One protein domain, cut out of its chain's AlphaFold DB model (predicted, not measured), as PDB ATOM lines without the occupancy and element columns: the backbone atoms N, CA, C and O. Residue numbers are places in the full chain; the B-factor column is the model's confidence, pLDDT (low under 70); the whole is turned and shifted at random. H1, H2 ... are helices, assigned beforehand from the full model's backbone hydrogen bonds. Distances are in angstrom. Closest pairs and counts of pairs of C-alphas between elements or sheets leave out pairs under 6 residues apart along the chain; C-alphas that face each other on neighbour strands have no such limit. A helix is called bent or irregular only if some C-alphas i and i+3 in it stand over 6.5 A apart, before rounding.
ATOM      1  N   PHE A  51     140.978  14.461  63.693       90.88
ATOM      2  CA  PHE A  51     140.564  13.834  64.946       90.88
ATOM      3  C   PHE A  51     139.468  14.645  65.646       90.88
ATOM      4  O   PHE A  51     138.433  14.099  66.030       90.88
ATOM      5  N   ARG A  52     139.644  15.970  65.769       89.94
ATOM      6  CA  ARG A  52     138.617  16.851  66.354       89.94
ATOM      7  C   ARG A  52     137.327  16.844  65.537       89.94
ATOM      8  O   ARG A  52     136.254  16.863  66.129       89.94
ATOM      9  N   LYS A  53     137.413  16.801  64.206       91.94
ATOM     10  CA  LYS A  53     136.256  16.767  63.302       91.94
ATOM     11  C   LYS A  53     135.412  15.506  63.512       91.94
ATOM     12  O   LYS A  53     134.194  15.613  63.675       91.94
ATOM     13  N   TYR A  54     136.057  14.338  63.594       93.25
ATOM     14  CA  TYR A  54     135.394  13.074  63.927       93.25
ATOM     15  C   TYR A  54     134.747  13.127  65.311       93.25
ATOM     16  O   TYR A  54     133.552  12.861  65.443       93.25
ATOM     17  N   PHE A  55     135.503  13.518  66.340       90.75
ATOM     18  CA  PHE A  55     134.992  13.537  67.710       90.75
ATOM     19  C   PHE A  55     133.850  14.532  67.906       90.75
ATOM     20  O   PHE A  55     132.846  14.166  68.504       90.75
ATOM     21  N   ASN A  56     133.946  15.743  67.355       90.50
ATOM     22  CA  ASN A  56     132.853  16.713  67.413       90.50
ATOM     23  C   ASN A  56     131.592  16.180  66.733       90.50
ATOM     24  O   ASN A  56     130.502  16.338  67.266       90.50
ATOM     25  N   SER A  57     131.724  15.495  65.596       92.06
ATOM     26  CA  SER A  57     130.562  14.908  64.924       92.06
ATOM     27  C   SER A  57     129.911  13.807  65.756       92.06
ATOM     28  O   SER A  57     128.686  13.750  65.841       92.06
ATOM     29  N   ILE A  58     130.714  12.960  66.404       90.81
ATOM     30  CA  ILE A  58     130.212  11.913  67.301       90.81
ATOM     31  C   ILE A  58     129.531  12.538  68.522       90.81
ATOM     32  O   ILE A  58     128.433  12.129  68.876       90.81
ATOM     33  N   ILE A  59     130.136  13.549  69.144       87.94
ATOM     34  CA  ILE A  59     129.550  14.256  70.290       87.94
ATOM     35  C   ILE A  59     128.225  14.914  69.894       87.94
ATOM     36  O   ILE A  59     127.228  14.719  70.588       87.94
ATOM     37  N   ASP A  60     128.180  15.606  68.751       89.25
ATOM     38  CA  ASP A  60     126.959  16.210  68.210       89.25
ATOM     39  C   ASP A  60     125.860  15.161  68.005       89.25
ATOM     40  O   ASP A  60     124.707  15.396  68.373       89.25
ATOM     41  N   LEU A  61     126.209  13.996  67.446       89.69
ATOM     42  CA  LEU A  61     125.273  12.890  67.238       89.69
ATOM     43  C   LEU A  61     124.669  12.430  68.569       89.69
ATOM     44  O   LEU A  61     123.450  12.303  68.678       89.69
ATOM     45  N   ILE A  62     125.509  12.211  69.584       85.44
ATOM     46  CA  ILE A  62     125.087  11.720  70.902       85.44
ATOM     47  C   ILE A  62     124.237  12.781  71.626       85.44
ATOM     48  O   ILE A  62     123.194  12.457  72.195       85.44
ATOM     49  N   ALA A  63     124.625  14.055  71.564       84.94
ATOM     50  CA  ALA A  63     123.892  15.153  72.194       84.94
ATOM     51  C   ALA A  63     122.500  15.388  71.573       84.94
ATOM     52  O   ALA A  63     121.605  15.903  72.242       84.94
ATOM     53  N   ASN A  64     122.293  14.987  70.312       87.88
ATOM     54  CA  ASN A  64     121.053  15.223  69.570       87.88
ATOM     55  C   ASN A  64     120.188  13.968  69.369       87.88
ATOM     56  O   ASN A  64     119.244  14.020  68.586       87.88
ATOM     57  N   LEU A  65     120.424  12.867  70.093       83.25
ATOM     58  CA  LEU A  65     119.682  11.600  69.920       83.25
ATOM     59  C   LEU A  65     118.149  11.712  70.029       83.25
ATOM     60  O   LEU A  65     117.442  10.875  69.477       83.25
ATOM     61  N   ASN A  66     117.631  12.740  70.705       81.81
ATOM     62  CA  ASN A  66     116.190  12.980  70.861       81.81
ATOM     63  C   ASN A  66     115.634  14.066  69.915       81.81
ATOM     64  O   ASN A  66     114.486  14.477  70.074       81.81
ATOM     65  N   ASN A  67     116.431  14.567  68.964       85.50
ATOM     66  CA  ASN A  67     116.039  15.615  68.019       85.50
ATOM     67  C   ASN A  67     116.157  15.109  66.570       85.50
ATOM     68  O   ASN A  67     117.223  15.179  65.959       85.50
ATOM     69  N   GLU A  68     115.045  14.612  66.018       82.19
ATOM     70  CA  GLU A  68     114.995  14.000  64.677       82.19
ATOM     71  C   GLU A  68     115.490  14.924  63.551       82.19
ATOM     72  O   GLU A  68     116.147  14.456  62.619       82.19
ATOM     73  N   GLU A  69     115.212  16.230  63.629       85.38
ATOM     74  CA  GLU A  69     115.612  17.193  62.595       85.38
ATOM     75  C   GLU A  69     117.138  17.364  62.555       85.38
ATOM     76  O   GLU A  69     117.754  17.253  61.490       85.38
ATOM     77  N   ASN A  70     117.759  17.540  63.726       86.94
ATOM     78  CA  ASN A  70     119.212  17.660  63.845       86.94
ATOM     79  C   ASN A  70     119.921  16.351  63.468       86.94
ATOM     80  O   ASN A  70     120.944  16.377  62.782       86.94
ATOM     81  N   LEU A  71     119.370  15.198  63.867       87.44
ATOM     82  CA  LEU A  71     119.964  13.889  63.578       87.44
ATOM     83  C   LEU A  71     120.097  13.616  62.089       87.44
ATOM     84  O   LEU A  71     121.104  13.041  61.676       87.44
ATOM     85  N   LYS A  72     119.119  14.034  61.282       87.31
ATOM     86  CA  LYS A  72     119.181  13.846  59.834       87.31
ATOM     87  C   LYS A  72     120.398  14.562  59.245       87.31
ATOM     88  O   LYS A  72     121.178  13.947  58.530       87.31
ATOM     89  N   GLN A  73     120.606  15.822  59.628       89.62
ATOM     90  CA  GLN A  73     121.746  16.614  59.162       89.62
ATOM     91  C   GLN A  73     123.089  16.071  59.679       89.62
ATOM     92  O   GLN A  73     124.070  16.038  58.942       89.62
ATOM     93  N   ILE A  74     123.150  15.632  60.942       91.19
ATOM     94  CA  ILE A  74     124.379  15.091  61.543       91.19
ATOM     95  C   ILE A  74     124.752  13.740  60.921       91.19
ATOM     96  O   ILE A  74     125.926  13.487  60.661       91.19
ATOM     97  N   SER A  75     123.765  12.886  60.641       88.38
ATOM     98  CA  SER A  75     123.987  11.556  60.053       88.38
ATOM     99  C   SER A  75     124.496  11.615  58.611       88.38
ATOM    100  O   SER A  75     125.140  10.675  58.149       88.38
ATOM    101  N   ASP A  76     124.250  12.729  57.918       91.38
ATOM    102  CA  ASP A  76     124.744  12.970  56.562       91.38
ATOM    103  C   ASP A  76     126.222  13.400  56.516       91.38
ATOM    104  O   ASP A  76     126.806  13.443  55.429       91.38
ATOM    105  N   ARG A  77     126.857  13.678  57.663       94.38
ATOM    106  CA  ARG A  77     128.296  13.977  57.744       94.38
ATOM    107  C   ARG A  77     129.124  12.732  57.428       94.38
ATOM    108  O   ARG A  77     128.830  11.641  57.919       94.38
ATOM    109  N   ASP A  78     130.194  12.886  56.653       93.62
ATOM    110  CA  ASP A  78     131.049  11.761  56.251       93.62
ATOM    111  C   ASP A  78     131.718  11.090  57.458       93.62
ATOM    112  O   ASP A  78     131.840   9.864  57.508       93.62
ATOM    113  N   GLU A  79     132.033  11.883  58.487       94.31
ATOM    114  CA  GLU A  79     132.574  11.410  59.761       94.31
ATOM    115  C   GLU A  79     131.635  10.426  60.457       94.31
ATOM    116  O   GLU A  79     132.098   9.528  61.151       94.31
ATOM    117  N   ILE A  80     130.322  10.592  60.278       94.62
ATOM    118  CA  ILE A  80     129.297   9.748  60.892       94.62
ATOM    119  C   ILE A  80     128.951   8.565  60.000       94.62
ATOM    120  O   ILE A  80     128.881   7.437  60.490       94.62
ATOM    121  N   LYS A  81     128.805   8.779  58.687       94.31
ATOM    122  CA  LYS A  81     128.517   7.705  57.723       94.31
ATOM    123  C   LYS A  81     129.486   6.535  57.851       94.31
ATOM    124  O   LYS A  81     129.059   5.382  57.771       94.31
ATOM    125  N   VAL A  82     130.769   6.808  58.102       93.25
ATOM    126  CA  VAL A  82     131.776   5.751  58.257       93.25
ATOM    127  C   VAL A  82     131.464   4.826  59.438       93.25
ATOM    128  O   VAL A  82     131.594   3.611  59.302       93.25
ATOM    129  N   PHE A  83     130.944   5.345  60.557       93.50
ATOM    130  CA  PHE A  83     130.546   4.527  61.710       93.50
ATOM    131  C   PHE A  83     129.322   3.656  61.424       93.50
ATOM    132  O   PHE A  83     129.118   2.644  62.093       93.50
ATOM    133  N   PHE A  84     128.533   4.005  60.407       91.94
ATOM    134  CA  PHE A  84     127.407   3.201  59.943       91.94
ATOM    135  C   PHE A  84     127.762   2.224  58.819       91.94
ATOM    136  O   PHE A  84     126.921   1.399  58.459       91.94
ATOM    137  N   SER A  85     128.993   2.253  58.300       92.19
ATOM    138  CA  SER A  85     129.408   1.427  57.159       92.19
ATOM    139  C   SER A  85     129.597  -0.056  57.504       92.19
ATOM    140  O   SER A  85     129.262  -0.921  56.694       92.19
ATOM    141  N   THR A  86     130.046  -0.379  58.721       94.31
ATOM    142  CA  THR A  86     130.302  -1.760  59.168       94.31
ATOM    143  C   THR A  86     129.459  -2.127  60.388       94.31
ATOM    144  O   THR A  86     129.065  -1.271  61.179       94.31
ATOM    145  N   GLU A  87     129.155  -3.418  60.554       95.38
ATOM    146  CA  GLU A  87     128.425  -3.902  61.735       95.38
ATOM    147  C   GLU A  87     129.215  -3.680  63.030       95.38
ATOM    148  O   GLU A  87     128.640  -3.267  64.035       95.38
ATOM    149  N   GLU A  88     130.535  -3.862  62.977       94.94
ATOM    150  CA  GLU A  88     131.433  -3.637  64.108       94.94
ATOM    151  C   GLU A  88     131.399  -2.180  64.590       94.94
ATOM    152  O   GLU A  88     131.216  -1.930  65.783       94.94
ATOM    153  N   TYR A  89     131.523  -1.208  63.679       95.12
ATOM    154  CA  TYR A  89     131.549   0.208  64.058       95.12
ATOM    155  C   TYR A  89     130.194   0.662  64.601       95.12
ATOM    156  O   TYR A  89     130.149   1.346  65.628       95.12
ATOM    157  N   ARG A  90     129.092   0.200  63.989       94.88
ATOM    158  CA  ARG A  90     127.733   0.435  64.500       94.88
ATOM    159  C   ARG A  90     127.571  -0.114  65.910       94.88
ATOM    160  O   ARG A  90     127.051   0.577  66.783       94.88
ATOM    161  N   HIS A  91     128.037  -1.340  66.146       96.06
ATOM    162  CA  HIS A  91     127.947  -1.978  67.453       96.06
ATOM    163  C   HIS A  91     128.739  -1.206  68.519       96.06
ATOM    164  O   HIS A  91     128.202  -0.925  69.592       96.06
ATOM    165  N   ILE A  92     129.973  -0.796  68.209       95.06
ATOM    166  CA  ILE A  92     130.816   0.004  69.110       95.06
ATOM    167  C   ILE A  92     130.141   1.339  69.438       95.06
ATOM    168  O   ILE A  92     129.949   1.638  70.615       95.06
ATOM    169  N   LEU A  93     129.708   2.094  68.423       93.94
ATOM    170  CA  LEU A  93     129.045   3.385  68.615       93.94
ATOM    171  C   LEU A  93     127.762   3.246  69.452       93.94
ATOM    172  O   LEU A  93     127.564   3.992  70.409       93.94
ATOM    173  N   SER A  94     126.918   2.257  69.135       92.88
ATOM    174  CA  SER A  94     125.668   2.008  69.867       92.88
ATOM    175  C   SER A  94     125.903   1.628  71.331       92.88
ATOM    176  O   SER A  94     125.146   2.050  72.202       92.88
ATOM    177  N   THR A  95     126.977   0.887  71.620       94.12
ATOM    178  CA  THR A  95     127.342   0.479  72.982       94.12
ATOM    179  C   THR A  95     127.853   1.668  73.788       94.12
ATOM    180  O   THR A  95     127.419   1.858  74.923       94.12
ATOM    181  N   THR A  96     128.711   2.511  73.199       92.88
ATOM    182  CA  THR A  96     129.146   3.762  73.835       92.88
ATOM    183  C   THR A  96     127.936   4.646  74.147       92.88
ATOM    184  O   THR A  96     127.784   5.078  75.285       92.88
ATOM    185  N   ILE A  97     127.019   4.841  73.191       89.94
ATOM    186  CA  ILE A  97     125.771   5.594  73.407       89.94
ATOM    187  C   ILE A  97     124.938   4.996  74.551       89.94
ATOM    188  O   ILE A  97     124.502   5.721  75.444       89.94
ATOM    189  N   ALA A  98     124.724   3.679  74.549       90.44
ATOM    190  CA  ALA A  98     123.924   3.006  75.567       90.44
ATOM    191  C   ALA A  98     124.519   3.161  76.977       90.44
ATOM    192  O   ALA A  98     123.768   3.393  77.927       90.44
ATOM    193  N   ASN A  99     125.847   3.087  77.116       90.50
ATOM    194  CA  ASN A  99     126.534   3.325  78.389       90.50
ATOM    195  C   ASN A  99     126.333   4.767  78.876       90.50
ATOM    196  O   ASN A  99     125.953   4.973  80.029       90.50
ATOM    197  N   LEU A 100     126.491   5.755  77.988       87.19
ATOM    198  CA  LEU A 100     126.279   7.171  78.318       87.19
ATOM    199  C   LEU A 100     124.858   7.441  78.829       87.19
ATOM    200  O   LEU A 100     124.690   8.132  79.838       87.19
ATOM    201  N   ILE A 101     123.855   6.860  78.161       84.69
ATOM    202  CA  ILE A 101     122.440   6.958  78.550       84.69
ATOM    203  C   ILE A 101     122.204   6.281  79.903       84.69
ATOM    204  O   ILE A 101     121.563   6.861  80.777       84.69
ATOM    205  N   LYS A 102     122.732   5.066  80.100       88.12
ATOM    206  CA  LYS A 102     122.578   4.306  81.350       88.12
ATOM    207  C   LYS A 102     123.141   5.061  82.557       88.12
ATOM    208  O   LYS A 102     122.572   4.984  83.642       88.12
ATOM    209  N   GLU A 103     124.242   5.777  82.365       87.88
ATOM    210  CA  GLU A 103     124.898   6.568  83.409       87.88
ATOM    211  C   GLU A 103     124.285   7.962  83.587       87.88
ATOM    212  O   GLU A 103     124.722   8.709  84.458       87.88
ATOM    213  N   ASN A 104     123.264   8.312  82.793       82.62
ATOM    214  CA  ASN A 104     122.637   9.631  82.780       82.62
ATOM    215  C   ASN A 104     123.681  10.757  82.651       82.62
ATOM    216  O   ASN A 104     123.624  11.764  83.361       82.62
ATOM    217  N   THR A 105     124.676  10.542  81.779       80.81
ATOM    218  CA  THR A 105     125.755  11.508  81.546       80.81
ATOM    219  C   THR A 105     125.155  12.794  80.984       80.81
ATOM    220  O   THR A 105     124.445  12.748  79.980       80.81
ATOM    221  N   ASP A 106     125.466  13.940  81.592       78.31
ATOM    222  CA  ASP A 106     125.110  15.232  81.010       78.31
ATOM    223  C   ASP A 106     125.982  15.506  79.781       78.31
ATOM    224  O   ASP A 106     127.198  15.670  79.875       78.31
ATOM    225  N   LEU A 107     125.339  15.529  78.616       74.00
ATOM    226  CA  LEU A 107     125.996  15.739  77.332       74.00
ATOM    227  C   LEU A 107     126.002  17.203  76.892       74.00
ATOM    228  O   LEU A 107     126.666  17.532  75.914       74.00
ATOM    229  N   SER A 108     125.303  18.090  77.609       70.00
ATOM    230  CA  SER A 108     125.189  19.504  77.234       70.00
ATOM    231  C   SER A 108     126.533  20.244  77.246       70.00
ATOM    232  O   SER A 108     126.696  21.221  76.520       70.00
ATOM    233  N   ASN A 109     127.503  19.745  78.021       69.75
ATOM    234  CA  ASN A 109     128.866  20.274  78.112       69.75
ATOM    235  C   ASN A 109     129.945  19.224  77.780       69.75
ATOM    236  O   ASN A 109     131.110  19.435  78.109       69.75
ATOM    237  N   PHE A 110     129.577  18.094  77.166       75.12
ATOM    238  CA  PHE A 110     130.521  17.002  76.919       75.12
ATOM    239  C   PHE A 110     131.527  17.389  75.834       75.12
ATOM    240  O   PHE A 110     131.172  17.636  74.682       75.12
ATOM    241  N   SER A 111     132.797  17.456  76.213       76.12
ATOM    242  CA  SER A 111     133.881  17.926  75.361       76.12
ATOM    243  C   SER A 111     134.659  16.775  74.716       76.12
ATOM    244  O   SER A 111     134.595  15.619  75.136       76.12
ATOM    245  N   ILE A 112     135.484  17.100  73.713       77.50
ATOM    246  CA  ILE A 112     136.476  16.159  73.156       77.50
ATOM    247  C   ILE A 112     137.408  15.634  74.256       77.50
ATOM    248  O   ILE A 112     137.889  14.505  74.184       77.50
ATOM    249  N   GLN A 113     137.685  16.445  75.273       73.69
ATOM    250  CA  GLN A 113     138.562  16.056  76.363       73.69
ATOM    251  C   GLN A 113     137.913  15.009  77.270       73.69
ATOM    252  O   GLN A 113     138.548  14.000  77.579       73.69
ATOM    253  N   ASP A 114     136.630  15.180  77.592       78.25
ATOM    254  CA  ASP A 114     135.844  14.163  78.300       78.25
ATOM    255  C   ASP A 114     135.808  12.863  77.495       78.25
ATOM    256  O   ASP A 114     136.067  11.775  78.019       78.25
ATOM    257  N   ALA A 115     135.579  12.981  76.182       79.94
ATOM    258  CA  ALA A 115     135.621  11.855  75.262       79.94
ATOM    259  C   ALA A 115     136.996  11.176  75.242       79.94
ATOM    260  O   ALA A 115     137.063   9.956  75.154       79.94
ATOM    261  N   ASN A 116     138.097  11.921  75.342       77.94
ATOM    262  CA  ASN A 116     139.451  11.366  75.336       77.94
ATOM    263  C   ASN A 116     139.810  10.623  76.624       77.94
ATOM    264  O   ASN A 116     140.510   9.611  76.559       77.94
ATOM    265  N   ASN A 117     139.309  11.091  77.765       80.62
ATOM    266  CA  ASN A 117     139.644  10.538  79.075       80.62
ATOM    267  C   ASN A 117     138.731   9.377  79.494       80.62
ATOM    268  O   ASN A 117     139.076   8.620  80.400       80.62
ATOM    269  N   ARG A 118     137.578   9.199  78.838       85.00
ATOM    270  CA  ARG A 118     136.630   8.128  79.166       85.00
ATOM    271  C   ARG A 118     136.982   6.805  78.489       85.00
ATOM    272  O   ARG A 118     137.309   6.760  77.297       85.00
ATOM    273  N   GLU A 119     136.842   5.710  79.229       86.75
ATOM    274  CA  GLU A 119     137.119   4.356  78.734       86.75
ATOM    275  C   GLU A 119     136.116   3.906  77.657       86.75
ATOM    276  O   GLU A 119     136.505   3.283  76.672       86.75
ATOM    277  N   ASP A 120     134.847   4.318  77.751       87.38
ATOM    278  CA  ASP A 120     133.805   3.967  76.768       87.38
ATOM    279  C   ASP A 120     134.116   4.443  75.340       87.38
ATOM    280  O   ASP A 120     133.609   3.894  74.359       87.38
ATOM    281  N   PHE A 121     134.964   5.464  75.214       90.69
ATOM    282  CA  PHE A 121     135.412   6.009  73.937       90.69
ATOM    283  C   PHE A 121     136.724   5.384  73.449       90.69
ATOM    284  O   PHE A 121     137.151   5.695  72.342       90.69
ATOM    285  N   ALA A 122     137.364   4.478  74.199       90.06
ATOM    286  CA  ALA A 122     138.648   3.882  73.815       90.06
ATOM    287  C   ALA A 122     138.584   3.174  72.455       90.06
ATOM    288  O   ALA A 122     139.464   3.351  71.609       90.06
ATOM    289  N   LYS A 123     137.503   2.425  72.203       92.50
ATOM    290  CA  LYS A 123     137.278   1.762  70.909       92.50
ATOM    291  C   LYS A 123     136.957   2.756  69.791       92.50
ATOM    292  O   LYS A 123     137.437   2.571  68.679       92.50
ATOM    293  N   ILE A 124     136.209   3.822  70.087       93.12
ATOM    294  CA  ILE A 124     135.932   4.900  69.124       93.12
ATOM    295  C   ILE A 124     137.227   5.620  68.739       93.12
ATOM    296  O   ILE A 124     137.506   5.744  67.552       93.12
ATOM    297  N   ARG A 125     138.058   6.015  69.718       91.19
ATOM    298  CA  ARG A 125     139.399   6.581  69.485       91.19
ATOM    299  C   ARG A 125     140.208   5.674  68.573       91.19
ATOM    300  O   ARG A 125     140.768   6.138  67.589       91.19
ATOM    301  N   LYS A 126     140.194   4.364  68.850       90.62
ATOM    302  CA  LYS A 126     140.895   3.386  68.022       90.62
ATOM    303  C   LYS A 126     140.423   3.399  66.568       90.62
ATOM    304  O   LYS A 126     141.282   3.406  65.695       90.62
ATOM    305  N   ILE A 127     139.113   3.425  66.321       93.38
ATOM    306  CA  ILE A 127     138.552   3.514  64.965       93.38
ATOM    307  C   ILE A 127     138.992   4.812  64.283       93.38
ATOM    308  O   ILE A 127     139.522   4.760  63.180       93.38
ATOM    309  N   VAL A 128     138.810   5.958  64.947       93.69
ATOM    310  CA  VAL A 128     139.151   7.278  64.390       93.69
ATOM    311  C   VAL A 128     140.631   7.363  64.029       93.69
ATOM    312  O   VAL A 128     140.954   7.758  62.916       93.69
ATOM    313  N   ASP A 129     141.522   6.940  64.927       91.25
ATOM    314  CA  ASP A 129     142.962   6.896  64.661       91.25
ATOM    315  C   ASP A 129     143.267   6.049  63.414       91.25
ATOM    316  O   ASP A 129     143.977   6.504  62.526       91.25
TER     317      ASP A 129
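Overview. This is residues 51 to 129 of the 404 residues of the protein "Cytidylate kinase" of Clostridium sp. CAG:389 (UniProt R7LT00). A rounded cluster of six helices has H1 nearest its middle, with H2 folded back along part of H1 as a helical hairpin. H4, the longest helix, and H6 run side by side in opposite ways as a second pair, H3 crosses from the H1 side to the start of H4, and short H5 packs on H1 on the side away from H3. The printed part has 79 residues with six named helices, H1 to H6 in chain order, and no named strand; the class is all helix. It is compact, with a radius of gyration of the C-alphas of 11.6 A and spans of 27 by 26 by 22 A.

Along the chain. Find C-alpha 51 at (140.564, 13.834, 64.946); from there H1 runs through residues 51 to 63, 18.2 A long. After a tight link comes H2, residues 68 to 75, 10.4 A, and after another H3, residues 78 to 85, 10.5 A. Look next for C-alpha 87 at (128.425, -3.902, 61.735), where H4, residues 87 to 102, begins its 22.1 A. H5 is residues 112 to 117, 8.8 A. H6, residues 119 to 129, covers 15.4 A and ends at C-alpha 129, (142.962, 6.896, 64.661); it is irregular, with C-alphas 120 and 123 7.2 A apart.

Arrangement. Start at H1, the hub, touching four helices. With residues 57 to 61 alone it touches H2, at a shallow tilt of 19 degrees, opposite ways; the closest C-alphas, of Leu 61 and Ile 74, are 6.2 A apart. With residues 53 to 58 alone it touches H3, closest at the C-alphas of Tyr 54 and Glu 79, 5.3 A, at a steep tilt of 69.6 degrees, only just short of about perpendicular. H5 touches H1 about perpendicular, at 86 degrees, closest at the C-alphas of Phe 55 and Ile 112, 6.2 A. H1 and H6 only just touch, only at their ends, with 3 pairs of C-alphas within 8 A, the closest those of Phe 51 and Val 128, 6.7 A. Farther out, H4 and H6 touch at a shallow tilt of 32 degrees, opposite ways, closest at the C-alphas of Thr 96 and Asp 120, 5.5 A. H3 and H4 touch only at the corner, closest at the C-alphas of Phe 83 and Tyr 89, 5.0 A. The helix packing is part aligned, part crossed, some touching pairs at shallow tilts and others not. H2 and H4 are apart, for instance. Each O i to N i+4 pair is within hydrogen-bond range in H1, H4 and H5; in H2 3 of 4 are, in H3 3 of 4, in H6 5 of 7.

Size, cuts and confidence. The two C-alphas farthest apart, of Glu 69 and Asn 117, are 29.9 A from each other. The printed part has no cut and no long link; the link from H4 to H5, 9 residues, is short but not tight. The mean pLDDT of the printed part is 88.1, and residue 109 is the one printed residue under 70.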